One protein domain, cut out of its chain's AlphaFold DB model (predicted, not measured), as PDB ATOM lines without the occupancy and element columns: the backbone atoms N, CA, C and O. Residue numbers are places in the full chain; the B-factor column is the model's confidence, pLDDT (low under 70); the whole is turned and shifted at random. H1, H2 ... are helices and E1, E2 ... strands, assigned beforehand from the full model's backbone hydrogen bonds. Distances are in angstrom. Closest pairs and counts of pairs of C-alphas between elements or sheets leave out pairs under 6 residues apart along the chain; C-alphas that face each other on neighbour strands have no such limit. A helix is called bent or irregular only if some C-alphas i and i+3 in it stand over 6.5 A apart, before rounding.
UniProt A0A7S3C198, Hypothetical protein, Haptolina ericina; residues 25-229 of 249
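This is residues 25 to 229 of the 249 residues of the protein "Hypothetical protein" of Haptolina ericina (UniProt A0A7S3C198). A strongly twisted, curled sheet of eight strands has the long helix H5 over one face and H3 over the other, and the helical hairpin of H1 and H2 packs on H5. From the other side of the body a poorly defined loop with the short helix H4 reaches away, and its residues 158 to 164 stick out. The printed part has 205 residues, with five named helices and eight named strands in the order H1 H2 H3 E1 E2 E3 E4 E5 E6 H4 E7 H5 E8. The sheet is mixed, in the order E4 E3 E2 E1 E7 E6 E5 E8, and the class is mixed, helices and strands. The whole is compact, with a radius of gyration of the C-alphas of 17.1 A and spans of 55 by 45 by 43 A.

H1, residues 25 to 39, begins at C-alpha 25 (127.256, 98.827, 141.399) and is 21.8 A long. H2 follows at residues 43 to 50, and H3, residues 60 to 74, is 21.7 A long. E1, residues 83 to 92, is 24.5 A long and bends by 63 degrees at residue 88. E2, residues 98 to 106, measures 24.4 A, and E3, residues 109 to 116, measures 22.2 A. E4, residues 121 to 129, is 23.5 A long and bends by 59 degrees at residue 124. E5 is residues 133 to 138, 13.8 A, and E6 is residues 143 to 147, 13.0 A. H4, residues 156 to 159, is neither bent nor irregular, but only just: C-alphas 156 and 159 are 6.2 A apart. E7, residues 176 to 181, is 16.3 A long. H5, residues 189 to 211, starts at C-alpha 189 (117.317, 109.546, 134.891) and runs 32.9 A. E8, residues 221 to 224, is 10.1 A long and ends at C-alpha 224 (123.866, 123.854, 132.162).

E1 to E4 form a meander, each strand the antiparallel neighbour of the one before. Across E1 and E2, N 87 and O 103 are within hydrogen-bond range at 2.8 A, as are N 104 and O 111, 2.8 A, across E2 and E3, and N 112 and O 126, 2.9 A, across E3 and E4. E1 is also antiparallel to E7, with N 90 and O 180 at 2.8 A. E7 and E6 are antiparallel, with N 145 and O 177 at 2.8 A, and so are E6 and E5, a hairpin, with N 137 and O 144 at 2.8 A. E5 and E8 are parallel, with N 136 and O 221 at 2.8 A. E7, H5 and E8 form a split strand-helix-strand unit, two strands running the same way with a helix between and E6 and E5 between them in the sheet; its crossover is right-handed. H3 and H5 are on opposite faces in three layers, helices on both faces of a sheet, and the sheet curls round each. The closest C-alphas of H3 and E1, Val 66 and Ala 86, are 6.2 A apart; those of H5 and E7, Pro 181 and Met 193, are 6.8 A apart. H1 touches H5 at a shallow tilt of 21 degrees, the same way, closest at the C-alphas of Gly 38 and Asn 198, 4.4 A. H2 touches H5 with residues 199 to 206 of H5 alone, closest at the C-alphas of Leu 43 and Ile 206, 7.0 A, and only grazes the sheet. In H1, H2, H3 and H5 every O i to N i+4 pair is within hydrogen-bond range; H4 is too short for such a pair, and its 1 pair of O i and N i+3 is not within range.

The C-alphas farthest apart, those of Val 25 and Phe 160, are 57.4 A apart. The printed part has no cut, and the link from H4 to E7, 16 residues, is long. The mean pLDDT of the printed part is 80.5, with 45 residues under 70, among them 151 to 174, 212 to 219 and 225 to 229.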
ATOM      1  N   VAL A  25     126.131  99.221 142.263       57.91
ATOM      2  CA  VAL A  25     127.256  98.827 141.399       57.91
ATOM      3  C   VAL A  25     126.938  99.038 139.912       57.91
ATOM      4  O   VAL A  25     127.755  99.605 139.187       57.91
ATOM      5  N   ARG A  26     125.730  98.674 139.458       73.69
ATOM      6  CA  ARG A  26     125.314  98.815 138.050       73.69
ATOM      7  C   ARG A  26     125.198 100.288 137.656       73.69
ATOM      8  O   ARG A  26     125.627 100.678 136.577       73.69
ATOM      9  N   ALA A  27     124.701 101.137 138.556       70.88
ATOM     10  CA  ALA A  27     124.607 102.574 138.307       70.88
ATOM     11  C   ALA A  27     125.988 103.250 138.184       70.88
ATOM     12  O   ALA A  27     126.159 104.142 137.356       70.88
ATOM     13  N   ALA A  28     126.979 102.835 138.982       78.44
ATOM     14  CA  ALA A  28     128.345 103.356 138.887       78.44
ATOM     15  C   ALA A  28     129.040 102.929 137.585       78.44
ATOM     16  O   ALA A  28     129.651 103.765 136.920       78.44
ATOM     17  N   GLN A  29     128.881 101.665 137.185       84.31
ATOM     18  CA  GLN A  29     129.389 101.161 135.906       84.31
ATOM     19  C   GLN A  29     128.799 101.937 134.723       84.31
ATOM     20  O   GLN A  29     129.544 102.420 133.873       84.31
ATOM     21  N   LEU A  30     127.477 102.143 134.707       86.56
ATOM     22  CA  LEU A  30     126.817 102.900 133.641       86.56
ATOM     23  C   LEU A  30     127.284 104.360 133.588       86.56
ATOM     24  O   LEU A  30     127.450 104.898 132.498       86.56
ATOM     25  N   ARG A  31     127.567 104.999 134.732       87.88
ATOM     26  CA  ARG A  31     128.176 106.343 134.744       87.88
ATOM     27  C   ARG A  31     129.550 106.359 134.070       87.88
ATOM     28  O   ARG A  31     129.800 107.249 133.263       87.88
ATOM     29  N   GLY A  32     130.392 105.359 134.334       90.19
ATOM     30  CA  GLY A  32     131.682 105.215 133.653       90.19
ATOM     31  C   GLY A  32     131.530 105.095 132.133       90.19
ATOM     32  O   GLY A  32     132.256 105.748 131.384       90.19
ATOM     33  N   VAL A  33     130.532 104.341 131.662       92.38
ATOM     34  CA  VAL A  33     130.224 104.235 130.225       92.38
ATOM     35  C   VAL A  33     129.736 105.572 129.655       92.38
ATOM     36  O   VAL A  33     130.183 105.981 128.587       92.38
ATOM     37  N   VAL A  34     128.880 106.305 130.374       93.69
ATOM     38  CA  VAL A  34     128.406 107.642 129.964       93.69
ATOM     39  C   VAL A  34     129.557 108.636 129.794       93.69
ATOM     40  O   VAL A  34     129.544 109.437 128.856       93.69
ATOM     41  N   GLU A  35     130.570 108.587 130.659       93.75
ATOM     42  CA  GLU A  35     131.780 109.399 130.496       93.75
ATOM     43  C   GLU A  35     132.586 108.997 129.259       93.75
ATOM     44  O   GLU A  35     133.060 109.863 128.523       93.75
ATOM     45  N   GLN A  36     132.728 107.692 129.006       95.38
ATOM     46  CA  GLN A  36     133.417 107.188 127.816       95.38
ATOM     47  C   GLN A  36     132.702 107.608 126.530       95.38
ATOM     48  O   GLN A  36     133.370 108.010 125.581       95.38
ATOM     49  N   ILE A  37     131.363 107.606 126.513       96.31
ATOM     50  CA  ILE A  37     130.562 108.122 125.392       96.31
ATOM     51  C   ILE A  37     130.936 109.578 125.103       96.31
ATOM     52  O   ILE A  37     131.191 109.925 123.955       96.31
ATOM     53  N   GLY A  38     131.043 110.418 126.137       92.25
ATOM     54  CA  GLY A  38     131.405 111.832 125.978       92.25
ATOM     55  C   GLY A  38     132.839 112.069 125.494       92.25
ATOM     56  O   GLY A  38     133.140 113.153 124.995       92.25
ATOM     57  N   ARG A  39     133.718 111.069 125.628       94.69
ATOM     58  CA  ARG A  39     135.118 111.091 125.168       94.69
ATOM     59  C   ARG A  39     135.327 110.347 123.844       94.69
ATOM     60  O   ARG A  39     136.447 110.350 123.334       94.69
ATOM     61  N   ALA A  40     134.293 109.707 123.296       94.94
ATOM     62  CA  ALA A  40     134.410 108.915 122.081       94.94
ATOM     63  C   ALA A  40     134.831 109.804 120.906       94.94
ATOM     64  O   ALA A  40     134.192 110.815 120.605       94.94
ATOM     65  N   ASN A  41     135.919 109.427 120.234       93.19
ATOM     66  CA  ASN A  41     136.503 110.235 119.167       93.19
ATOM     67  C   ASN A  41     136.388 109.586 117.778       93.19
ATOM     68  O   ASN A  41     136.732 110.241 116.792       93.19
ATOM     69  N   GLN A  42     135.866 108.362 117.703       94.62
ATOM     70  CA  GLN A  42     135.608 107.602 116.482       94.62
ATOM     71  C   GLN A  42     134.171 107.072 116.476       94.62
ATOM     72  O   GLN A  42     133.618 106.727 117.523       94.62
ATOM     73  N   LEU A  43     133.575 106.968 115.286       94.19
ATOM     74  CA  LEU A  43     132.177 106.557 115.140       94.19
ATOM     75  C   LEU A  43     131.936 105.110 115.589       94.19
ATOM     76  O   LEU A  43     130.947 104.830 116.260       94.19
ATOM     77  N   THR A  44     132.857 104.203 115.266       95.00
ATOM     78  CA  THR A  44     132.799 102.785 115.655       95.00
ATOM     79  C   THR A  44     132.854 102.610 117.171       95.00
ATOM     80  O   THR A  44     132.070 101.848 117.736       95.00
ATOM     81  N   GLN A  45     133.727 103.366 117.844       95.31
ATOM     82  CA  GLN A  45     133.816 103.400 119.302       95.31
ATOM     83  C   GLN A  45     132.514 103.918 119.924       95.31
ATOM     84  O   GLN A  45     131.972 103.283 120.828       95.31
ATOM     85  N   LEU A  46     131.990 105.044 119.424       96.31
ATOM     86  CA  LEU A  46     130.734 105.619 119.908       96.31
ATOM     87  C   LEU A  46     129.567 104.636 119.738       96.31
ATOM     88  O   LEU A  46     128.806 104.422 120.681       96.31
ATOM     89  N   ALA A  47     129.454 104.001 118.570       94.69
ATOM     90  CA  ALA A  47     128.431 102.998 118.298       94.69
ATOM     91  C   ALA A  47     128.531 101.809 119.266       94.69
ATOM     92  O   ALA A  47     127.523 101.410 119.841       94.69
ATOM     93  N   SER A  48     129.739 101.284 119.500       94.00
ATOM     94  CA  SER A  48     129.968 100.173 120.433       94.00
ATOM     95  C   SER A  48     129.551 100.523 121.865       94.00
ATOM     96  O   SER A  48     128.794  99.775 122.483       94.00
ATOM     97  N   LEU A  49     129.957 101.695 122.366       94.56
ATOM     98  CA  LEU A  49     129.570 102.167 123.699       94.56
ATOM     99  C   LEU A  49     128.051 102.302 123.820       94.56
ATOM    100  O   LEU A  49     127.465 101.840 124.799       94.56
ATOM    101  N   LEU A  50     127.402 102.857 122.794       92.75
ATOM    102  CA  LEU A  50     125.952 102.991 122.743       92.75
ATOM    103  C   LEU A  50     125.221 101.649 122.664       92.75
ATOM    104  O   LEU A  50     124.048 101.618 122.993       92.75
ATOM    105  N   GLN A  51     125.848 100.529 122.313       89.38
ATOM    106  CA  GLN A  51     125.183  99.220 122.388       89.38
ATOM    107  C   GLN A  51     125.231  98.579 123.780       89.38
ATOM    108  O   GLN A  51     124.612  97.531 123.981       89.38
ATOM    109  N   THR A  52     125.900  99.211 124.751       85.75
ATOM    110  CA  THR A  52     126.029  98.672 126.109       85.75
ATOM    111  C   THR A  52     124.657  98.487 126.759       85.75
ATOM    112  O   THR A  52     123.800  99.377 126.765       85.75
ATOM    113  N   GLU A  53     124.440  97.290 127.302       77.69
ATOM    114  CA  GLU A  53     123.179  96.913 127.926       77.69
ATOM    115  C   GLU A  53     122.885  97.788 129.155       77.69
ATOM    116  O   GLU A  53     123.752  98.046 129.989       77.69
ATOM    117  N   GLY A  54     121.636  98.239 129.289       73.62
ATOM    118  CA  GLY A  54     121.213  99.099 130.398       73.62
ATOM    119  C   GLY A  54     121.380 100.602 130.156       73.62
ATOM    120  O   GLY A  54     121.105 101.378 131.063       73.62
ATOM    121  N   LEU A  55     121.777 101.037 128.955       75.38
ATOM    122  CA  LEU A  55     121.746 102.459 128.564       75.38
ATOM    123  C   LEU A  55     120.433 102.898 127.895       75.38
ATOM    124  O   LEU A  55     120.199 104.092 127.713       75.38
ATOM    125  N   HIS A  56     119.579 101.943 127.519       72.56
ATOM    126  CA  HIS A  56     118.364 102.191 126.737       72.56
ATOM    127  C   HIS A  56     117.133 101.656 127.444       72.56
ATOM    128  O   HIS A  56     117.146 100.540 127.963       72.56
ATOM    129  N   ALA A  57     116.037 102.406 127.370       62.81
ATOM    130  CA  ALA A  57     114.721 101.900 127.731       62.81
ATOM    131  C   ALA A  57     114.264 100.885 126.662       62.81
ATOM    132  O   ALA A  57     113.856 101.268 125.568       62.81
ATOM    133  N   ARG A  58     114.389  99.580 126.949       64.25
ATOM    134  CA  ARG A  58     114.100  98.494 125.982       64.25
ATOM    135  C   ARG A  58     112.774  97.755 126.222       64.25
ATOM    136  O   ARG A  58     112.357  96.984 125.357       64.25
ATOM    137  N   GLY A  59     112.115  97.980 127.360       65.38
ATOM    138  CA  GLY A  59     110.885  97.282 127.756       65.38
ATOM    139  C   GLY A  59     109.587  97.969 127.309       65.38
ATOM    140  O   GLY A  59     109.562  99.175 127.068       65.38
ATOM    141  N   GLY A  60     108.505  97.189 127.228       78.06
ATOM    142  CA  GLY A  60     107.139  97.682 127.003       78.06
ATOM    143  C   GLY A  60     106.889  98.322 125.633       78.06
ATOM    144  O   GLY A  60     107.616  98.083 124.663       78.06
ATOM    145  N   GLU A  61     105.845  99.152 125.560       79.88
ATOM    146  CA  GLU A  61     105.431  99.856 124.338       79.88
ATOM    147  C   GLU A  61     106.519 100.802 123.812       79.88
ATOM    148  O   GLU A  61     106.766 100.857 122.606       79.88
ATOM    149  N   HIS A  62     107.262 101.466 124.704       84.19
ATOM    150  CA  HIS A  62     108.390 102.316 124.320       84.19
ATOM    151  C   HIS A  62     109.516 101.524 123.643       84.19
ATOM    152  O   HIS A  62     110.092 101.991 122.661       84.19
ATOM    153  N   GLY A  63     109.793 100.298 124.099       85.19
ATOM    154  CA  GLY A  63     110.748  99.411 123.438       85.19
ATOM    155  C   GLY A  63     110.322  99.038 122.014       85.19
ATOM    156  O   GLY A  63     111.160  98.985 121.110       85.19
ATOM    157  N   VAL A  64     109.021  98.811 121.786       88.31
ATOM    158  CA  VAL A  64     108.465  98.573 120.440       88.31
ATOM    159  C   VAL A  64     108.627  99.817 119.568       88.31
ATOM    160  O   VAL A  64     109.158  99.710 118.460       88.31
ATOM    161  N   ALA A  65     108.241 100.988 120.082       90.44
ATOM    162  CA  ALA A  65     108.363 102.262 119.382       90.44
ATOM    163  C   ALA A  65     109.812 102.537 118.953       90.44
ATOM    164  O   ALA A  65     110.065 102.838 117.788       90.44
ATOM    165  N   VAL A  66     110.775 102.349 119.863       91.94
ATOM    166  CA  VAL A  66     112.210 102.510 119.593       91.94
ATOM    167  C   VAL A  66     112.674 101.581 118.472       91.94
ATOM    168  O   VAL A  66     113.293 102.049 117.518       91.94
ATOM    169  N   ARG A  67     112.344 100.283 118.534       92.31
ATOM    170  CA  ARG A  67     112.735  99.321 117.486       92.31
ATOM    171  C   ARG A  67     112.155  99.690 116.123       92.31
ATOM    172  O   ARG A  67     112.877  99.658 115.128       92.31
ATOM    173  N   ARG A  68     110.874 100.069 116.073       94.12
ATOM    174  CA  ARG A  68     110.208 100.491 114.832       94.12
ATOM    175  C   ARG A  68     110.810 101.776 114.268       94.12
ATOM    176  O   ARG A  68     111.052 101.845 113.068       94.12
ATOM    177  N   CYS A  69     111.115 102.754 115.118       94.94
ATOM    178  CA  CYS A  69     111.753 104.000 114.698       94.94
ATOM    179  C   CYS A  69     113.179 103.772 114.187       94.94
ATOM    180  O   CYS A  69     113.539 104.334 113.159       94.94
ATOM    181  N   LEU A  70     113.971 102.923 114.851       95.25
ATOM    182  CA  LEU A  70     115.304 102.542 114.374       95.25
ATOM    183  C   LEU A  70     115.229 101.894 112.989       95.25
ATOM    184  O   LEU A  70     115.943 102.315 112.087       95.25
ATOM    185  N   GLN A  71     114.327 100.926 112.798       95.12
ATOM    186  CA  GLN A  71     114.126 100.271 111.503       95.12
ATOM    187  C   GLN A  71     113.730 101.274 110.412       95.12
ATOM    188  O   GLN A  71     114.272 101.232 109.312       95.12
ATOM    189  N   TYR A  72     112.797 102.176 110.721       96.06
ATOM    190  CA  TYR A  72     112.336 103.196 109.787       96.06
ATOM    191  C   TYR A  72     113.463 104.153 109.387       96.06
ATOM    192  O   TYR A  72     113.691 104.373 108.201       96.06
ATOM    193  N   VAL A  73     114.218 104.674 110.361       96.44
ATOM    194  CA  VAL A  73     115.337 105.587 110.089       96.44
ATOM    195  C   VAL A  73     116.443 104.887 109.308       96.44
ATOM    196  O   VAL A  73     116.962 105.491 108.378       96.44
ATOM    197  N   SER A  74     116.753 103.617 109.587       95.25
ATOM    198  CA  SER A  74     117.727 102.848 108.795       95.25
ATOM    199  C   SER A  74     117.371 102.757 107.306       95.25
ATOM    200  O   SER A  74     118.271 102.632 106.486       95.25
ATOM    201  N   GLY A  75     116.086 102.846 106.944       94.75
ATOM    202  CA  GLY A  75     115.640 102.929 105.547       94.75
ATOM    203  C   GLY A  75     115.664 104.343 104.947       94.75
ATOM    204  O   GLY A  75     115.450 104.488 103.748       94.75
ATOM    205  N   LEU A  76     115.896 105.380 105.760       93.44
ATOM    206  CA  LEU A  76     115.896 106.794 105.361       93.44
ATOM    207  C   LEU A  76     117.272 107.465 105.401       93.44
ATOM    208  O   LEU A  76     117.419 108.569 104.866       93.44
ATOM    209  N   ILE A  77     118.242 106.887 106.111       93.38
ATOM    210  CA  ILE A  77     119.573 107.484 106.253       93.38
ATOM    211  C   ILE A  77     120.249 107.654 104.887       93.38
ATOM    212  O   ILE A  77     120.050 106.857 103.971       93.38
ATOM    213  N   LYS A  78     121.052 108.713 104.753       89.19
ATOM    214  CA  LYS A  78     121.819 108.971 103.528       89.19
ATOM    215  C   LYS A  78     123.033 108.040 103.427       89.19
ATOM    216  O   LYS A  78     123.453 107.433 104.409       89.19
ATOM    217  N   GLU A  79     123.635 107.960 102.244       87.38
ATOM    218  CA  GLU A  79     124.908 107.255 102.071       87.38
ATOM    219  C   GLU A  79     125.985 107.826 103.015       87.38
ATOM    220  O   GLU A  79     126.089 109.039 103.194       87.38
ATOM    221  N   GLY A  80     126.745 106.943 103.672       86.88
ATOM    222  CA  GLY A  80     127.740 107.312 104.687       86.88
ATOM    223  C   GLY A  80     127.167 107.660 106.071       86.88
ATOM    224  O   GLY A  80     127.924 107.828 107.029       86.88
ATOM    225  N   GLU A  81     125.843 107.735 106.225       92.12
ATOM    226  CA  GLU A  81     125.184 107.941 107.514       92.12
ATOM    227  C   GLU A  81     124.970 106.599 108.238       92.12
ATOM    228  O   GLU A  81     124.717 105.565 107.628       92.12
ATOM    229  N   THR A  82     125.115 106.582 109.564       94.12
ATOM    230  CA  THR A  82     124.988 105.368 110.388       94.12
ATOM    231  C   THR A  82     124.070 105.648 111.563       94.12
ATOM    232  O   THR A  82     124.259 106.642 112.261       94.12
ATOM    233  N   VAL A  83     123.090 104.776 111.803       96.38
ATOM    234  CA  VAL A  83     122.217 104.853 112.983       96.38
ATOM    235  C   VAL A  83     122.988 104.405 114.223       96.38
ATOM    236  O   VAL A  83     123.614 103.348 114.215       96.38
ATOM    237  N   LEU A  84     122.944 105.205 115.290       95.38
ATOM    238  CA  LEU A  84     123.731 104.979 116.504       95.38
ATOM    239  C   LEU A  84     122.879 104.486 117.672       95.38
ATOM    240  O   LEU A  84     123.199 103.476 118.296       95.38
ATOM    241  N   ALA A  85     121.807 105.210 117.986       95.25
ATOM    242  CA  ALA A  85     120.977 104.946 119.155       95.25
ATOM    243  C   ALA A  85     119.617 105.632 119.039       95.25
ATOM    244  O   ALA A  85     119.423 106.514 118.202       95.25
ATOM    245  N   ALA A  86     118.681 105.240 119.902       94.56
ATOM    246  CA  ALA A  86     117.381 105.876 119.977       94.56
ATOM    247  C   ALA A  86     116.804 105.864 121.391       94.56
ATOM    248  O   ALA A  86     117.007 104.910 122.142       94.56
ATOM    249  N   TRP A  87     116.048 106.910 121.727       93.69
ATOM    250  CA  TRP A  87     115.467 107.104 123.050       93.69
ATOM    251  C   TRP A  87     114.021 107.595 122.960       93.69
ATOM    252  O   TRP A  87     113.743 108.534 122.207       93.69
ATOM    253  N   PRO A  88     113.101 107.006 123.738       92.94
ATOM    254  CA  PRO A  88     111.771 107.562 123.917       92.94
ATOM    255  C   PRO A  88     111.866 108.853 124.740       92.94
ATOM    256  O   PRO A  88     112.565 108.913 125.754       92.94
ATOM    257  N   VAL A  89     111.172 109.896 124.299       91.25
ATOM    258  CA  VAL A  89     111.123 111.199 124.964       91.25
ATOM    259  C   VAL A  89     109.706 111.762 124.922       91.25
ATOM    260  O   VAL A  89     108.942 111.500 123.995       91.25
ATOM    261  N   ILE A  90     109.381 112.612 125.885       89.81
ATOM    262  CA  ILE A  90     108.271 113.552 125.777       89.81
ATOM    263  C   ILE A  90     108.825 114.857 125.217       89.81
ATOM    264  O   ILE A  90     109.803 115.398 125.729       89.81
ATOM    265  N   SER A  91     108.213 115.361 124.153       84.44
ATOM    266  CA  SER A  91     108.510 116.673 123.587       84.44
ATOM    267  C   SER A  91     107.353 117.619 123.876       84.44
ATOM    268  O   SER A  91     106.197 117.227 123.737       84.44
ATOM    269  N   CYS A  92     107.653 118.855 124.268       74.88
ATOM    270  CA  CYS A  92     106.642 119.906 124.359       74.88
ATOM    271  C   CYS A  92     106.700 120.752 123.089       74.88
ATOM    272  O   CYS A  92     107.777 121.219 122.712       74.88
ATOM    273  N   ASN A  93     105.558 120.932 122.432       71.31
ATOM    274  CA  ASN A  93     105.459 121.828 121.283       71.31
ATOM    275  C   ASN A  93     105.284 123.297 121.714       71.31
ATOM    276  O   ASN A  93     105.242 123.613 122.904       71.31
ATOM    277  N   GLU A  94     105.169 124.193 120.737       65.38
ATOM    278  CA  GLU A  94     105.005 125.637 120.937       65.38
ATOM    279  C   GLU A  94     103.732 126.033 121.711       65.38
ATOM    280  O   GLU A  94     103.643 127.158 122.196       65.38
ATOM    281  N   TRP A  95     102.777 125.113 121.878       66.81
ATOM    282  CA  TRP A  95     101.557 125.295 122.672       66.81
ATOM    283  C   TRP A  95     101.620 124.591 124.036       66.81
ATOM    284  O   TRP A  95     100.587 124.363 124.658       66.81
ATOM    285  N   ALA A  96     102.818 124.199 124.487       65.06
ATOM    286  CA  ALA A  96     103.048 123.435 125.717       65.06
ATOM    287  C   ALA A  96     102.324 122.072 125.773       65.06
ATOM    288  O   ALA A  96     102.235 121.454 126.837       65.06
ATOM    289  N   MET A  97     101.852 121.557 124.634       71.00
ATOM    290  CA  MET A  97     101.254 120.231 124.560       71.00
ATOM    291  C   MET A  97     102.359 119.177 124.561       71.00
ATOM    292  O   MET A  97     103.295 119.229 123.757       71.00
ATOM    293  N   GLN A  98     102.231 118.208 125.465       80.81
ATOM    294  CA  GLN A  98     103.136 117.071 125.555       80.81
ATOM    295  C   GLN A  98     102.852 116.081 124.429       80.81
ATOM    296  O   GLN A  98     101.704 115.737 124.148       80.81
ATOM    297  N   GLN A  99     103.914 115.622 123.783       83.81
ATOM    298  CA  GLN A  99     103.847 114.689 122.675       83.81
ATOM    299  C   GLN A  99     104.898 113.599 122.857       83.81
ATOM    300  O   GLN A  99     106.088 113.891 122.981       83.81
ATOM    301  N   GLU A 100     104.475 112.339 122.820       89.75
ATOM    302  CA  GLU A 100     105.403 111.210 122.824       89.75
ATOM    303  C   GLU A 100     106.174 111.156 121.507       89.75
ATOM    304  O   GLU A 100     105.602 111.224 120.410       89.75
ATOM    305  N   ARG A 101     107.497 111.067 121.606       93.06
ATOM    306  CA  ARG A 101     108.408 111.021 120.468       93.06
ATOM    307  C   ARG A 101     109.500 109.993 120.708       93.06
ATOM    308  O   ARG A 101     109.809 109.628 121.838       93.06
ATOM    309  N   VAL A 102     110.135 109.568 119.627       94.62
ATOM    310  CA  VAL A 102     111.407 108.848 119.681       94.62
ATOM    311  C   VAL A 102     112.465 109.717 119.028       94.62
ATOM    312  O   VAL A 102     112.300 110.152 117.886       94.62
ATOM    313  N   LEU A 103     113.546 109.981 119.756       95.88
ATOM    314  CA  LEU A 103     114.757 110.549 119.186       95.88
ATOM    315  C   LEU A 103     115.616 109.420 118.645       95.88
ATOM    316  O   LEU A 103     115.896 108.479 119.377       95.88
ATOM    317  N   VAL A 104     116.050 109.521 117.395       97.12
ATOM    318  CA  VAL A 104     117.016 108.600 116.793       97.12
ATOM    319  C   VAL A 104     118.244 109.407 116.399       97.12
ATOM    320  O   VAL A 104     118.157 110.338 115.602       97.12
ATOM    321  N   LEU A 105     119.386 109.060 116.978       97.62
ATOM    322  CA  LEU A 105     120.670 109.668 116.671       97.62
ATOM    323  C   LEU A 105     121.369 108.861 115.581       97.62
ATOM    324  O   LEU A 105     121.514 107.640 115.689       97.62
ATOM    325  N   THR A 106     121.854 109.561 114.566       97.06
ATOM    326  CA  THR A 106     122.750 109.027 113.544       97.06
ATOM    327  C   THR A 106     124.102 109.737 113.608       97.06
ATOM    328  O   THR A 106     124.302 110.669 114.388       97.06
ATOM    329  N   SER A 107     125.044 109.326 112.760       95.06
ATOM    330  CA  SER A 107     126.323 110.019 112.589       95.06
ATOM    331  C   SER A 107     126.198 111.442 112.021       95.06
ATOM    332  O   SER A 107     127.144 112.211 112.146       95.06
ATOM    333  N   HIS A 108     125.057 111.808 111.420       93.81
ATOM    334  CA  HIS A 108     124.877 113.095 110.730       93.81
ATOM    335  C   HIS A 108     123.700 113.926 111.242       93.81
ATOM    336  O   HIS A 108     123.658 115.135 111.003       93.81
ATOM    337  N   ALA A 109     122.718 113.315 111.901       94.38
ATOM    338  CA  ALA A 109     121.483 113.983 112.276       94.38
ATOM    339  C   ALA A 109     120.853 113.422 113.555       94.38
ATOM    340  O   ALA A 109     121.096 112.293 113.979       94.38
ATOM    341  N   LEU A 110     119.986 114.239 114.143       95.38
ATOM    342  CA  LEU A 110     119.023 113.847 115.155       95.38
ATOM    343  C   LEU A 110     117.636 113.821 114.508       95.38
ATOM    344  O   LEU A 110     117.113 114.850 114.077       95.38
ATOM    345  N   TYR A 111     117.046 112.635 114.427       95.25
ATOM    346  CA  TYR A 111     115.682 112.440 113.960       95.25
ATOM    347  C   TYR A 111     114.728 112.454 115.147       95.25
ATOM    348  O   TYR A 111     115.017 111.877 116.193       95.25
ATOM    349  N   ARG A 112     113.560 113.061 114.962       94.25
ATOM    350  CA  ARG A 112     112.453 113.048 115.916       94.25
ATOM    351  C   ARG A 112     111.243 112.430 115.239       94.25
ATOM    352  O   ARG A 112     110.756 112.975 114.254       94.25
ATOM    353  N   LEU A 113     110.743 111.326 115.779       94.50
ATOM    354  CA  LEU A 113     109.646 110.563 115.191       94.50
ATOM    355  C   LEU A 113     108.439 110.527 116.124       94.50
ATOM    356  O   LEU A 113     108.588 110.406 117.339       94.50
ATOM    357  N   ALA A 114     107.248 110.611 115.544       93.31
ATOM    358  CA  ALA A 114     105.977 110.317 116.184       93.31
ATOM    359  C   ALA A 114     105.568 108.889 115.802       93.31
ATOM    360  O   ALA A 114     105.271 108.614 114.639       93.31
ATOM    361  N   PHE A 115     105.581 107.979 116.772       91.19
ATOM    362  CA  PHE A 115     105.124 106.604 116.586       91.19
ATOM    363  C   PHE A 115     103.714 106.459 117.148       91.19
ATOM    364  O   PHE A 115     103.462 106.818 118.296       91.19
ATOM    365  N   LYS A 116     102.795 105.918 116.349       89.50
ATOM    366  CA  LYS A 116     101.412 105.685 116.757       89.50
ATOM    367  C   LYS A 116     101.236 104.219 117.135       89.50
ATOM    368  O   LYS A 116     101.158 103.352 116.263       89.50
ATOM    369  N   GLY A 117     101.150 103.945 118.437       83.50
ATOM    370  CA  GLY A 117     101.043 102.582 118.972       83.50
ATOM    371  C   GLY A 117      99.855 101.793 118.414       83.50
ATOM    372  O   GLY A 117     100.002 100.617 118.092       83.50
ATOM    373  N   SER A 118      98.712 102.453 118.193       87.31
ATOM    374  CA  SER A 118      97.494 101.803 117.693       87.31
ATOM    375  C   SER A 118      97.631 101.251 116.270       87.31
ATOM    376  O   SER A 118      97.076 100.203 115.966       87.31
ATOM    377  N   SER A 119      98.352 101.950 115.386       88.56
ATOM    378  CA  SER A 119      98.562 101.535 113.990       88.56
ATOM    379  C   SER A 119      99.942 100.927 113.745       88.56
ATOM    380  O   SER A 119     100.241 100.544 112.618       88.56
ATOM    381  N   GLN A 120     100.793 100.860 114.776       86.31
ATOM    382  CA  GLN A 120     102.183 100.401 114.688       86.31
ATOM    383  C   GLN A 120     102.991 101.113 113.585       86.31
ATOM    384  O   GLN A 120     103.919 100.537 113.014       86.31
ATOM    385  N   ALA A 121     102.651 102.372 113.295       90.12
ATOM    386  CA  ALA A 121     103.202 103.139 112.182       90.12
ATOM    387  C   ALA A 121     103.867 104.439 112.649       90.12
ATOM    388  O   ALA A 121     103.553 104.981 113.712       90.12
ATOM    389  N   ILE A 122     104.784 104.942 111.823       93.19
ATOM    390  CA  ILE A 122     105.358 106.279 111.980       93.19
ATOM    391  C   ILE A 122     104.388 107.277 111.351       93.19
ATOM    392  O   ILE A 122     104.118 107.201 110.157       93.19
ATOM    393  N   ASP A 123     103.859 108.180 112.171       90.44
ATOM    394  CA  ASP A 123     102.880 109.193 111.762       90.44
ATOM    395  C   ASP A 123     103.572 110.416 111.147       90.44
ATOM    396  O   ASP A 123     103.220 110.891 110.072       90.44
ATOM    397  N   HIS A 124     104.626 110.892 111.811       88.50
ATOM    398  CA  HIS A 124     105.402 112.054 111.390       88.50
ATOM    399  C   HIS A 124     106.866 111.898 111.801       88.50
ATOM    400  O   HIS A 124     107.166 111.312 112.844       88.50
ATOM    401  N   PHE A 125     107.789 112.482 111.035       91.88
ATOM    402  CA  PHE A 125     109.179 112.631 111.460       91.88
ATOM    403  C   PHE A 125     109.766 113.981 111.040       91.88
ATOM    404  O   PHE A 125     109.375 114.558 110.030       91.88
ATOM    405  N   SER A 126     110.734 114.473 111.813       90.56
ATOM    406  CA  SER A 126     111.620 115.567 111.411       90.56
ATOM    407  C   SER A 126     113.081 115.151 111.557       90.56
ATOM    408  O   SER A 126     113.422 114.311 112.391       90.56
ATOM    409  N   ARG A 127     113.945 115.706 110.702       91.50
ATOM    410  CA  ARG A 127     115.390 115.454 110.690       91.50
ATOM    411  C   ARG A 127     116.114 116.770 110.918       91.50
ATOM    412  O   ARG A 127     116.011 117.667 110.089       91.50
ATOM    413  N   CYS A 128     116.909 116.843 111.977       90.50
ATOM    414  CA  CYS A 128     117.805 117.962 112.230       90.50
ATOM    415  C   CYS A 128     119.252 117.522 112.000       90.50
ATOM    416  O   CYS A 128     119.719 116.597 112.658       90.50
ATOM    417  N   SER A 129     119.975 118.181 111.091       90.94
ATOM    418  CA  SER A 129     121.423 117.968 110.953       90.94
ATOM    419  C   SER A 129     122.122 118.240 112.285       90.94
ATOM    420  O   SER A 129     121.790 119.220 112.952       90.94
ATOM    421  N   LEU A 130     123.110 117.424 112.662       91.31
ATOM    422  CA  LEU A 130     123.917 117.704 113.855       91.31
ATOM    423  C   LEU A 130     124.683 119.022 113.717       91.31
ATOM    424  O   LEU A 130     124.934 119.667 114.728       91.31
ATOM    425  N   GLY A 131     125.005 119.448 112.491       87.19
ATOM    426  CA  GLY A 131     125.631 120.745 112.220       87.19
ATOM    427  C   GLY A 131     124.716 121.955 112.410       87.19
ATOM    428  O   GLY A 131     125.212 123.069 112.560       87.19
ATOM    429  N   ASN A 132     123.399 121.725 112.444       87.00
ATOM    430  CA  ASN A 132     122.396 122.760 112.695       87.00
ATOM    431  C   ASN A 132     122.069 122.890 114.188       87.00
ATOM    432  O   ASN A 132     121.283 123.754 114.572       87.00
ATOM    433  N   ILE A 133     122.634 122.035 115.046       89.12
ATOM    434  CA  ILE A 133     122.462 122.156 116.491       89.12
ATOM    435  C   ILE A 133     123.522 123.122 117.008       89.12
ATOM    436  O   ILE A 133     124.700 122.785 117.094       89.12
ATOM    437  N   LYS A 134     123.085 124.327 117.368       85.50
ATOM    438  CA  LYS A 134     123.959 125.373 117.903       85.50
ATOM    439  C   LYS A 134     124.337 125.083 119.350       85.50
ATOM    440  O   LYS A 134     125.503 125.144 119.726       85.50
ATOM    441  N   ARG A 135     123.330 124.788 120.172       85.81
ATOM    442  CA  ARG A 135     123.483 124.668 121.621       85.81
ATOM    443  C   ARG A 135     122.517 123.638 122.182       85.81
ATOM    444  O   ARG A 135     121.395 123.514 121.697       85.81
ATOM    445  N   ILE A 136     122.936 122.923 123.220       89.94
ATOM    446  CA  ILE A 136     122.036 122.148 124.069       89.94
ATOM    447  C   ILE A 136     122.129 122.666 125.498       89.94
ATOM    448  O   ILE A 136     123.206 122.707 126.097       89.94
ATOM    449  N   GLU A 137     120.978 123.040 126.041       85.88
ATOM    450  CA  GLU A 137     120.823 123.491 127.416       85.88
ATOM    451  C   GLU A 137     120.309 122.331 128.262       85.88
ATOM    452  O   GLU A 137     119.210 121.806 128.053       85.88
ATOM    453  N   ARG A 138     121.124 121.897 129.216       85.75
ATOM    454  CA  ARG A 138     120.783 120.817 130.131       85.75
ATOM    455  C   ARG A 138     119.953 121.363 131.284       85.75
ATOM    456  O   ARG A 138     120.410 122.215 132.041       85.75
ATOM    457  N   GLY A 139     118.752 120.827 131.449       80.50
ATOM    458  CA  GLY A 139     117.908 121.043 132.617       80.50
ATOM    459  C   GLY A 139     117.985 119.890 133.615       80.50
ATOM    460  O   GLY A 139     118.675 118.887 133.422       80.50
ATOM    461  N   ARG A 140     117.216 120.019 134.700       79.88
ATOM    462  CA  ARG A 140     117.160 119.012 135.773       79.88
ATOM    463  C   ARG A 140     116.526 117.686 135.333       79.88
ATOM    464  O   ARG A 140     116.957 116.634 135.793       79.88
ATOM    465  N   ARG A 141     115.477 117.751 134.505       81.38
ATOM    466  CA  ARG A 141     114.674 116.593 134.048       81.38
ATOM    467  C   ARG A 141     114.569 116.465 132.528       81.38
ATOM    468  O   ARG A 141     113.917 115.568 132.009       81.38
ATOM    469  N   GLY A 142     115.150 117.412 131.815       85.69
ATOM    470  CA  GLY A 142     114.975 117.578 130.385       85.69
ATOM    471  C   GLY A 142     116.144 118.350 129.813       85.69
ATOM    472  O   GLY A 142     117.015 118.813 130.548       85.69
ATOM    473  N   PHE A 143     116.151 118.504 128.504       87.31
ATOM    474  CA  PHE A 143     117.123 119.324 127.806       87.31
ATOM    475  C   PHE A 143     116.447 120.073 126.668       87.31
ATOM    476  O   PHE A 143     115.458 119.607 126.098       87.31
ATOM    477  N   ARG A 144     116.986 121.245 126.351       88.25
ATOM    478  CA  ARG A 144     116.559 122.062 125.223       88.25
ATOM    479  C   ARG A 144     117.628 122.014 124.147       88.25
ATOM    480  O   ARG A 144     118.799 122.225 124.430       88.25
ATOM    481  N   VAL A 145     117.218 121.738 122.921       89.00
ATOM    482  CA  VAL A 145     118.054 121.786 121.726       89.00
ATOM    483  C   VAL A 145     117.756 123.096 121.008       89.00
ATOM    484  O   VAL A 145     116.622 123.311 120.585       89.00
ATOM    485  N   CYS A 146     118.762 123.957 120.884       86.88
ATOM    486  CA  CYS A 146     118.706 125.229 120.174       86.88
ATOM    487  C   CYS A 146     119.362 125.072 118.799       86.88
ATOM    488  O   CYS A 146     120.513 124.637 118.679       86.88
ATOM    489  N   LEU A 147     118.624 125.436 117.763       86.31
ATOM    490  CA  LEU A 147     118.951 125.197 116.368       86.31
ATOM    491  C   LEU A 147     119.369 126.489 115.667       86.31
ATOM    492  O   LEU A 147     118.969 127.583 116.058       86.31
ATOM    493  N   THR A 148     120.165 126.364 114.611       81.94
ATOM    494  CA  THR A 148     120.503 127.479 113.713       81.94
ATOM    495  C   THR A 148     119.391 127.773 112.712       81.94
ATOM    496  O   THR A 148     119.270 128.895 112.229       81.94
ATOM    497  N   GLU A 149     118.567 126.771 112.416       79.00
ATOM    498  CA  GLU A 149     117.471 126.831 111.455       79.00
ATOM    499  C   GLU A 149     116.178 126.313 112.103       79.00
ATOM    500  O   GLU A 149     116.245 125.466 113.001       79.00
ATOM    501  N   PRO A 150     114.996 126.789 111.671       72.69
ATOM    502  CA  PRO A 150     113.727 126.280 112.178       72.69
ATOM    503  C   PRO A 150     113.567 124.779 111.892       72.69
ATOM    504  O   PRO A 150     113.759 124.328 110.764       72.69
ATOM    505  N   ASP A 151     113.160 123.998 112.894       66.62
ATOM    506  CA  ASP A 151     112.866 122.565 112.720       66.62
ATOM    507  C   ASP A 151     111.402 122.348 112.313       66.62
ATOM    508  O   ASP A 151     110.506 122.313 113.155       66.62
ATOM    509  N   GLY A 152     111.147 122.183 111.017       59.97
ATOM    510  CA  GLY A 152     109.818 121.890 110.468       59.97
ATOM    511  C   GLY A 152     109.333 122.938 109.466       59.97
ATOM    512  O   GLY A 152     109.989 123.950 109.229       59.97
ATOM    513  N   ARG A 153     108.176 122.683 108.842       53.31
ATOM    514  CA  ARG A 153     107.521 123.672 107.971       53.31
ATOM    515  C   ARG A 153     107.018 124.845 108.812       53.31
ATOM    516  O   ARG A 153     106.492 124.628 109.902       53.31
ATOM    517  N   GLU A 154     107.126 126.067 108.287       47.66
ATOM    518  CA  GLU A 154     106.366 127.192 108.840       47.66
ATOM    519  C   GLU A 154     104.888 126.808 108.895       47.66
ATOM    520  O   GLU A 154     104.350 126.256 107.932       47.66
ATOM    521  N   ASN A 155     104.240 127.066 110.032       47.69
ATOM    522  CA  ASN A 155     102.816 126.815 110.173       47.69
ATOM    523  C   ASN A 155     102.073 127.677 109.133       47.69
ATOM    524  O   ASN A 155     102.103 128.902 109.255       47.69
ATOM    525  N   PRO A 156     101.398 127.091 108.125       45.50
ATOM    526  CA  PRO A 156     100.739 127.865 107.073       45.50
ATOM    527  C   PRO A 156      99.625 128.769 107.625       45.50
ATOM    528  O   PRO A 156      99.276 129.762 106.994       45.50
ATOM    529  N   LEU A 157      99.107 128.483 108.826       45.34
ATOM    530  CA  LEU A 157      98.095 129.296 109.502       45.34
ATOM    531  C   LEU A 157      98.659 130.560 110.172       45.34
ATOM    532  O   LEU A 157      97.870 131.441 110.510       45.34
ATOM    533  N   ILE A 158      99.989 130.707 110.304       49.88
ATOM    534  CA  ILE A 158     100.621 131.960 110.771       49.88
ATOM    535  C   ILE A 158     100.216 133.145 109.884       49.88
ATOM    536  O   ILE A 158     100.061 134.257 110.385       49.88
ATOM    537  N   TYR A 159      99.988 132.901 108.591       45.03
ATOM    538  CA  TYR A 159      99.589 133.929 107.631       45.03
ATOM    539  C   TYR A 159      98.077 134.203 107.614       45.03
ATOM    540  O   TYR A 159      97.665 135.261 107.150       45.03
ATOM    541  N   PHE A 160      97.254 133.285 108.134       41.78
ATOM    542  CA  PHE A 160      95.790 133.398 108.103       41.78
ATOM    543  C   PHE A 160      95.177 133.933 109.410       41.78
ATOM    544  O   PHE A 160      94.066 134.450 109.382       41.78
ATOM    545  N   TRP A 161      95.880 133.825 110.546       37.91
ATOM    546  CA  TRP A 161      95.329 134.110 111.884       37.91
ATOM    547  C   TRP A 161      96.310 134.881 112.782       37.91
ATOM    548  O   TRP A 161      96.349 134.670 113.996       37.91
ATOM    549  N   SER A 162      97.125 135.762 112.197       41.91
ATOM    550  CA  SER A 162      98.197 136.497 112.895       41.91
ATOM    551  C   SER A 162      97.721 137.360 114.080       41.91
ATOM    552  O   SER A 162      98.540 137.752 114.910       41.91
ATOM    553  N   GLU A 163      96.413 137.613 114.203       38.50
ATOM    554  CA  GLU A 163      95.800 138.306 115.345       38.50
ATOM    555  C   GLU A 163      95.294 137.371 116.463       38.50
ATOM    556  O   GLU A 163      95.229 137.799 117.614       38.50
ATOM    557  N   TYR A 164      94.986 136.099 116.169       40.34
ATOM    558  CA  TYR A 164      94.454 135.120 117.140       40.34
ATOM    559  C   TYR A 164      95.513 134.166 117.702       40.34
ATOM    560  O   TYR A 164      95.332 133.602 118.784       40.34
ATOM    561  N   VAL A 165      96.637 133.993 117.005       44.03
ATOM    562  CA  VAL A 165      97.824 133.356 117.582       44.03
ATOM    563  C   VAL A 165      98.456 134.390 118.505       44.03
ATOM    564  O   VAL A 165      99.050 135.356 118.032       44.03
ATOM    565  N   GLN A 166      98.252 134.236 119.817       39.62
ATOM    566  CA  GLN A 166      98.748 135.166 120.834       39.62
ATOM    567  C   GLN A 166     100.164 135.657 120.496       39.62
ATOM    568  O   GLN A 166     101.089 134.857 120.353       39.62
ATOM    569  N   LYS A 167     100.341 136.985 120.452       42.00
ATOM    570  CA  LYS A 167     101.624 137.717 120.359       42.00
ATOM    571  C   LYS A 167     102.574 137.463 121.555       42.00
ATOM    572  O   LYS A 167     103.368 138.328 121.906       42.00
ATOM    573  N   GLY A 168     102.457 136.316 122.220       42.25
ATOM    574  CA  GLY A 168     103.211 135.924 123.405       42.25
ATOM    575  C   GLY A 168     104.169 134.757 123.177       42.25
ATOM    576  O   GLY A 168     105.031 134.537 124.022       42.25
ATOM    577  N   THR A 169     104.076 134.025 122.061       46.06
ATOM    578  CA  THR A 169     105.098 133.024 121.732       46.06
ATOM    579  C   THR A 169     106.376 133.766 121.343       46.06
ATOM    580  O   THR A 169     106.346 134.537 120.376       46.06
ATOM    581  N   PRO A 170     107.503 133.582 122.055       50.34
ATOM    582  CA  PRO A 170     108.759 134.192 121.653       50.34
ATOM    583  C   PRO A 170     109.051 133.781 120.212       50.34
ATOM    584  O   PRO A 170     108.959 132.600 119.867       50.34
ATOM    585  N   ARG A 171     109.399 134.748 119.359       51.22
ATOM    586  CA  ARG A 171     109.732 134.533 117.936       51.22
ATOM    587  C   ARG A 171     110.793 133.426 117.735       51.22
ATOM    588  O   ARG A 171     110.849 132.824 116.659       51.22
ATOM    589  N   ASP A 172     111.556 133.142 118.793       56.31
ATOM    590  CA  ASP A 172     112.639 132.163 118.901       56.31
ATOM    591  C   ASP A 172     112.203 130.711 119.174       56.31
ATOM    592  O   ASP A 172     112.981 129.795 118.914       56.31
ATOM    593  N   ALA A 173     110.955 130.435 119.582       59.19
ATOM    594  CA  ALA A 173     110.500 129.063 119.882       59.19
ATOM    595  C   ALA A 173     110.563 128.106 118.667       59.19
ATOM    596  O   ALA A 173     110.589 126.881 118.802       59.19
ATOM    597  N   ARG A 174     110.635 128.650 117.445       69.00
ATOM    598  CA  ARG A 174     110.801 127.875 116.202       69.00
ATOM    599  C   ARG A 174     112.169 127.192 116.099       69.00
ATOM    600  O   ARG A 174     112.276 126.175 115.414       69.00
ATOM    601  N   TYR A 175     113.165 127.726 116.801       76.25
ATOM    602  CA  TYR A 175     114.544 127.244 116.834       76.25
ATOM    603  C   TYR A 175     114.827 126.375 118.061       76.25
ATOM    604  O   TYR A 175     115.945 125.903 118.229       76.25
ATOM    605  N   GLU A 176     113.841 126.149 118.931       81.19
ATOM    606  CA  GLU A 176     114.051 125.460 120.201       81.19
ATOM    607  C   GLU A 176     113.180 124.216 120.318       81.19
ATOM    608  O   GLU A 176     111.988 124.228 120.016       81.19
ATOM    609  N   ARG A 177     113.760 123.115 120.792       84.44
ATOM    610  CA  ARG A 177     113.022 121.882 121.081       84.44
ATOM    611  C   ARG A 177     113.352 121.389 122.470       84.44
ATOM    612  O   ARG A 177     114.514 121.148 122.773       84.44
ATOM    613  N   VAL A 178     112.329 121.215 123.299       86.00
ATOM    614  CA  VAL A 178     112.483 120.691 124.658       86.00
ATOM    615  C   VAL A 178     112.115 119.215 124.677       86.00
ATOM    616  O   VAL A 178     111.080 118.816 124.129       86.00
ATOM    617  N   TYR A 179     112.965 118.420 125.319       89.12
ATOM    618  CA  TYR A 179     112.809 116.980 125.458       89.12
ATOM    619  C   TYR A 179     112.969 116.545 126.909       89.12
ATOM    620  O   TYR A 179     113.878 116.983 127.613       89.12
ATOM    621  N   TYR A 180     112.118 115.615 127.320       89.31
ATOM    622  CA  TYR A 180     112.165 114.931 128.603       89.31
ATOM    623  C   TYR A 180     112.311 113.434 128.321       89.31
ATOM    624  O   TYR A 180     111.360 112.822 127.833       89.31
ATOM    625  N   PRO A 181     113.488 112.830 128.541       90.69
ATOM    626  CA  PRO A 181     113.677 111.400 128.352       90.69
ATOM    627  C   PRO A 181     112.684 110.596 129.177       90.69
ATOM    628  O   PRO A 181     112.500 110.868 130.364       90.69
ATOM    629  N   VAL A 182     112.062 109.605 128.545       86.38
ATOM    630  CA  VAL A 182     111.198 108.670 129.257       86.38
ATOM    631  C   VAL A 182     112.082 107.786 130.129       86.38
ATOM    632  O   VAL A 182     113.042 107.166 129.662       86.38
ATOM    633  N   GLU A 183     111.771 107.765 131.418       75.38
ATOM    634  CA  GLU A 183     112.523 107.015 132.412       75.38
ATOM    635  C   GLU A 183     112.180 105.524 132.343       75.38
ATOM    636  O   GLU A 183     111.047 105.130 132.072       75.38
ATOM    637  N   SER A 184     113.172 104.684 132.619       71.38
ATOM    638  CA  SER A 184     112.961 103.263 132.869       71.38
ATOM    639  C   SER A 184     113.200 102.992 134.348       71.38
ATOM    640  O   SER A 184     114.146 103.524 134.924       71.38
ATOM    641  N   ALA A 185     112.400 102.109 134.946       69.25
ATOM    642  CA  ALA A 185     112.585 101.668 136.329       69.25
ATOM    643  C   ALA A 185     113.968 101.036 136.596       69.25
ATOM    644  O   ALA A 185     114.349 100.861 137.747       69.25
ATOM    645  N   GLU A 186     114.715 100.682 135.546       73.25
ATOM    646  CA  GLU A 186     116.008 100.001 135.633       73.25
ATOM    647  C   GLU A 186     117.210 100.948 135.495       73.25
ATOM    648  O   GLU A 186     118.329 100.574 135.854       73.25
ATOM    649  N   VAL A 187     117.002 102.172 134.988       77.94
ATOM    650  CA  VAL A 187     118.086 103.099 134.629       77.94
ATOM    651  C   VAL A 187     117.814 104.482 135.223       77.94
ATOM    652  O   VAL A 187     116.813 105.106 134.873       77.94
ATOM    653  N   PRO A 188     118.706 105.018 136.079       83.38
ATOM    654  CA  PRO A 188     118.515 106.343 136.657       83.38
ATOM    655  C   PRO A 188     118.410 107.437 135.588       83.38
ATOM    656  O   PRO A 188     119.203 107.462 134.645       83.38
ATOM    657  N   HIS A 189     117.521 108.412 135.801       84.00
ATOM    658  CA  HIS A 189     117.317 109.546 134.891       84.00
ATOM    659  C   HIS A 189     118.629 110.232 134.476       84.00
ATOM    660  O   HIS A 189     118.863 110.496 133.300       84.00
ATOM    661  N   ALA A 190     119.529 110.476 135.434       86.62
ATOM    662  CA  ALA A 190     120.813 111.124 135.177       86.62
ATOM    663  C   ALA A 190     121.708 110.337 134.202       86.62
ATOM    664  O   ALA A 190     122.456 110.947 133.440       86.62
ATOM    665  N   VAL A 191     121.620 109.002 134.207       89.19
ATOM    666  CA  VAL A 191     122.354 108.132 133.276       89.19
ATOM    667  C   VAL A 191     121.747 108.242 131.883       89.19
ATOM    668  O   VAL A 191     122.491 108.466 130.933       89.19
ATOM    669  N   VAL A 192     120.419 108.164 131.752       88.88
ATOM    670  CA  VAL A 192     119.731 108.309 130.453       88.88
ATOM    671  C   VAL A 192     120.019 109.681 129.843       88.88
ATOM    672  O   VAL A 192     120.478 109.774 128.706       88.88
ATOM    673  N   MET A 193     119.837 110.744 130.630       89.81
ATOM    674  CA  MET A 193     120.123 112.117 130.223       89.81
ATOM    675  C   MET A 193     121.584 112.286 129.798       89.81
ATOM    676  O   MET A 193     121.864 112.776 128.708       89.81
ATOM    677  N   GLY A 194     122.524 111.841 130.638       92.31
ATOM    678  CA  GLY A 194     123.951 111.912 130.338       92.31
ATOM    679  C   GLY A 194     124.319 111.138 129.073       92.31
ATOM    680  O   GLY A 194     125.098 111.638 128.269       92.31
ATOM    681  N   THR A 195     123.713 109.966 128.859       93.94
ATOM    682  CA  THR A 195     123.904 109.155 127.646       93.94
ATOM    683  C   THR A 195     123.487 109.934 126.404       93.94
ATOM    684  O   THR A 195     124.293 110.074 125.488       93.94
ATOM    685  N   ILE A 196     122.264 110.477 126.382       94.62
ATOM    686  CA  ILE A 196     121.727 111.218 125.231       94.62
ATOM    687  C   ILE A 196     122.611 112.426 124.911       94.62
ATOM    688  O   ILE A 196     123.064 112.587 123.779       94.62
ATOM    689  N   LEU A 197     122.889 113.257 125.918       95.06
ATOM    690  CA  LEU A 197     123.635 114.502 125.740       95.06
ATOM    691  C   LEU A 197     125.076 114.251 125.289       95.06
ATOM    692  O   LEU A 197     125.540 114.868 124.328       95.06
ATOM    693  N   ASN A 198     125.772 113.311 125.933       96.12
ATOM    694  CA  ASN A 198     127.140 112.969 125.556       96.12
ATOM    695  C   ASN A 198     127.203 112.308 124.179       96.12
ATOM    696  O   ASN A 198     128.152 112.563 123.442       96.12
ATOM    697  N   ALA A 199     126.199 111.510 123.802       96.75
ATOM    698  CA  ALA A 199     126.140 110.892 122.485       96.75
ATOM    699  C   ALA A 199     125.956 111.931 121.375       96.75
ATOM    700  O   ALA A 199     126.695 111.902 120.393       96.75
ATOM    701  N   ILE A 200     125.024 112.879 121.546       96.12
ATOM    702  CA  ILE A 200     124.810 113.969 120.582       96.12
ATOM    703  C   ILE A 200     126.083 114.814 120.457       96.12
ATOM    704  O   ILE A 200     126.528 115.096 119.345       96.12
ATOM    705  N   LYS A 201     126.711 115.164 121.588       94.75
ATOM    706  CA  LYS A 201     127.967 115.924 121.611       94.75
ATOM    707  C   LYS A 201     129.101 115.199 120.893       94.75
ATOM    708  O   LYS A 201     129.767 115.801 120.054       94.75
ATOM    709  N   ALA A 202     129.320 113.924 121.203       95.06
ATOM    710  CA  ALA A 202     130.373 113.131 120.582       95.06
ATOM    711  C   ALA A 202     130.131 112.959 119.075       95.06
ATOM    712  O   ALA A 202     131.052 113.154 118.285       95.06
ATOM    713  N   ALA A 203     128.889 112.673 118.665       95.06
ATOM    714  CA  ALA A 203     128.523 112.551 117.256       95.06
ATOM    715  C   ALA A 203     128.742 113.865 116.487       95.06
ATOM    716  O   ALA A 203     129.371 113.843 115.431       95.06
ATOM    717  N   ASN A 204     128.318 115.014 117.036       93.75
ATOM    718  CA  ASN A 204     128.590 116.329 116.439       93.75
ATOM    719  C   ASN A 204     130.104 116.577 116.322       93.75
ATOM    720  O   ASN A 204     130.581 116.924 115.248       93.75
ATOM    721  N   ALA A 205     130.888 116.311 117.372       91.31
ATOM    722  CA  ALA A 205     132.339 116.504 117.338       91.31
ATOM    723  C   ALA A 205     133.060 115.582 116.335       91.31
ATOM    724  O   ALA A 205     134.103 115.951 115.790       91.31
ATOM    725  N   ILE A 206     132.554 114.366 116.109       92.56
ATOM    726  CA  ILE A 206     133.050 113.458 115.064       92.56
ATOM    727  C   ILE A 206     132.694 114.014 113.680       92.56
ATOM    728  O   ILE A 206     133.588 114.130 112.842       92.56
ATOM    729  N   LEU A 207     131.439 114.426 113.466       89.94
ATOM    730  CA  LEU A 207     130.978 115.018 112.207       89.94
ATOM    731  C   LEU A 207     131.782 116.273 111.843       89.94
ATOM    732  O   LEU A 207     132.303 116.367 110.737       89.94
ATOM    733  N   CYS A 208     131.950 117.208 112.783       85.69
ATOM    734  CA  CYS A 208     132.726 118.433 112.578       85.69
ATOM    735  C   CYS A 208     134.169 118.137 112.151       85.69
ATOM    736  O   CYS A 208     134.708 118.839 111.306       85.69
ATOM    737  N   ARG A 209     134.795 117.080 112.687       86.19
ATOM    738  CA  ARG A 209     136.151 116.672 112.285       86.19
ATOM    739  C   ARG A 209     136.194 116.034 110.899       86.19
ATOM    740  O   ARG A 209     137.163 116.242 110.182       86.19
ATOM    741  N   GLN A 210     135.165 115.279 110.520       82.75
ATOM    742  CA  GLN A 210     135.070 114.658 109.194       82.75
ATOM    743  C   GLN A 210     134.775 115.682 108.089       82.75
ATOM    744  O   GLN A 210     135.295 115.562 106.986       82.75
ATOM    745  N   VAL A 211     133.967 116.700 108.392       76.88
ATOM    746  CA  VAL A 211     133.550 117.749 107.445       76.88
ATOM    747  C   VAL A 211     134.506 118.956 107.445       76.88
ATOM    748  O   VAL A 211     134.486 119.760 106.512       76.88
ATOM    749  N   GLY A 212     135.351 119.074 108.475       54.03
ATOM    750  CA  GLY A 212     136.077 120.267 108.939       54.03
ATOM    751  C   GLY A 212     137.126 120.918 108.030       54.03
ATOM    752  O   GLY A 212     138.070 121.508 108.543       54.03
ATOM    753  N   ALA A 213     136.960 120.876 106.711       45.41
ATOM    754  CA  ALA A 213     137.673 121.740 105.772       45.41
ATOM    755  C   ALA A 213     136.751 122.491 104.785       45.41
ATOM    756  O   ALA A 213     137.237 123.381 104.092       45.41
ATOM    757  N   TYR A 214     135.443 122.185 104.714       43.75
ATOM    758  CA  TYR A 214     134.627 122.617 103.562       43.75
ATOM    759  C   TYR A 214     133.296 123.324 103.870       43.75
ATOM    760  O   TYR A 214     132.744 123.942 102.964       43.75
ATOM    761  N   LEU A 215     132.767 123.285 105.101       48.53
ATOM    762  CA  LEU A 215     131.434 123.825 105.429       48.53
ATOM    763  C   LEU A 215     131.380 124.414 106.850       48.53
ATOM    764  O   LEU A 215     131.995 123.875 107.770       48.53
ATOM    765  N   TYR A 216     130.604 125.490 107.040       49.00
ATOM    766  CA  TYR A 216     130.260 126.020 108.365       49.00
ATOM    767  C   TYR A 216     129.394 124.997 109.110       49.00
ATOM    768  O   TYR A 216     128.195 124.887 108.871       49.00
ATOM    769  N   VAL A 217     130.009 124.234 110.012       53.81
ATOM    770  CA  VAL A 217     129.311 123.347 110.947       53.81
ATOM    771  C   VAL A 217     129.365 124.014 112.314       53.81
ATOM    772  O   VAL A 217     130.453 124.329 112.796       53.81
ATOM    773  N   SER A 218     128.212 124.260 112.941       57.22
ATOM    774  CA  SER A 218     128.217 124.809 114.298       57.22
ATOM    775  C   SER A 218     128.810 123.769 115.242       57.22
ATOM    776  O   SER A 218     128.303 122.648 115.353       57.22
ATOM    777  N   GLN A 219     129.900 124.135 115.914       67.94
ATOM    778  CA  GLN A 219     130.396 123.346 117.029       67.94
ATOM    779  C   GLN A 219     129.368 123.441 118.156       67.94
ATOM    780  O   GLN A 219     129.050 124.536 118.613       67.94
ATOM    781  N   LEU A 220     128.841 122.293 118.577       76.12
ATOM    782  CA  LEU A 220     127.814 122.246 119.608       76.12
ATOM    783  C   LEU A 220     128.330 122.816 120.936       76.12
ATOM    784  O   LEU A 220     129.270 122.281 121.534       76.12
ATOM    785  N   GLU A 221     127.629 123.819 121.456       81.44
ATOM    786  CA  GLU A 221     127.790 124.297 122.828       81.44
ATOM    787  C   GLU A 221     126.916 123.481 123.796       81.44
ATOM    788  O   GLU A 221     125.731 123.258 123.550       81.44
ATOM    789  N   MET A 222     127.482 123.054 124.925       77.56
ATOM    790  CA  MET A 222     126.731 122.440 126.027       77.56
ATOM    791  C   MET A 222     126.704 123.411 127.199       77.56
ATOM    792  O   MET A 222     127.766 123.782 127.697       77.56
ATOM    793  N   VAL A 223     125.511 123.791 127.650       79.00
ATOM    794  CA  VAL A 223     125.327 124.739 128.756       79.00
ATOM    795  C   VAL A 223     124.419 124.111 129.805       79.00
ATOM    796  O   VAL A 223     123.381 123.545 129.467       79.00
ATOM    797  N   ASP A 224     124.785 124.199 131.080       74.06
ATOM    798  CA  ASP A 224     123.866 123.854 132.162       74.06
ATOM    799  C   ASP A 224     122.905 125.028 132.372       74.06
ATOM    800  O   ASP A 224     123.333 126.149 132.658       74.06
ATOM    801  N   SER A 225     121.604 124.792 132.196       63.25
ATOM    802  CA  SER A 225     120.603 125.819 132.479       63.25
ATOM    803  C   SER A 225     120.603 126.107 133.978       63.25
ATOM    804  O   SER A 225     120.377 125.218 134.805       63.25
ATOM    805  N   GLN A 226     120.879 127.360 134.333       52.72
ATOM    806  CA  GLN A 226     120.559 127.862 135.662       52.72
ATOM    807  C   GLN A 226     119.032 127.781 135.800       52.72
ATOM    808  O   GLN A 226     118.334 128.175 134.862       52.72
ATOM    809  N   PRO A 227     118.485 127.242 136.903       51.12
ATOM    810  CA  PRO A 227     117.056 127.344 137.132       51.12
ATOM    811  C   PRO A 227     116.712 128.833 137.157       51.12
ATOM    812  O   PRO A 227     117.207 129.563 138.013       51.12
ATOM    813  N   GLU A 228     115.907 129.293 136.196       50.16
ATOM    814  CA  GLU A 228     115.311 130.614 136.331       50.16
ATOM    815  C   GLU A 228     114.509 130.597 137.635       50.16
ATOM    816  O   GLU A 228     113.731 129.653 137.839       50.16
ATOM    817  N   PRO A 229     114.733 131.565 138.544       50.19
ATOM    818  CA  PRO A 229     113.972 131.624 139.774       50.19
ATOM    819  C   PRO A 229     112.499 131.630 139.387       50.19
ATOM    820  O   PRO A 229     112.067 132.377 138.506       50.19
TER     821      PRO A 229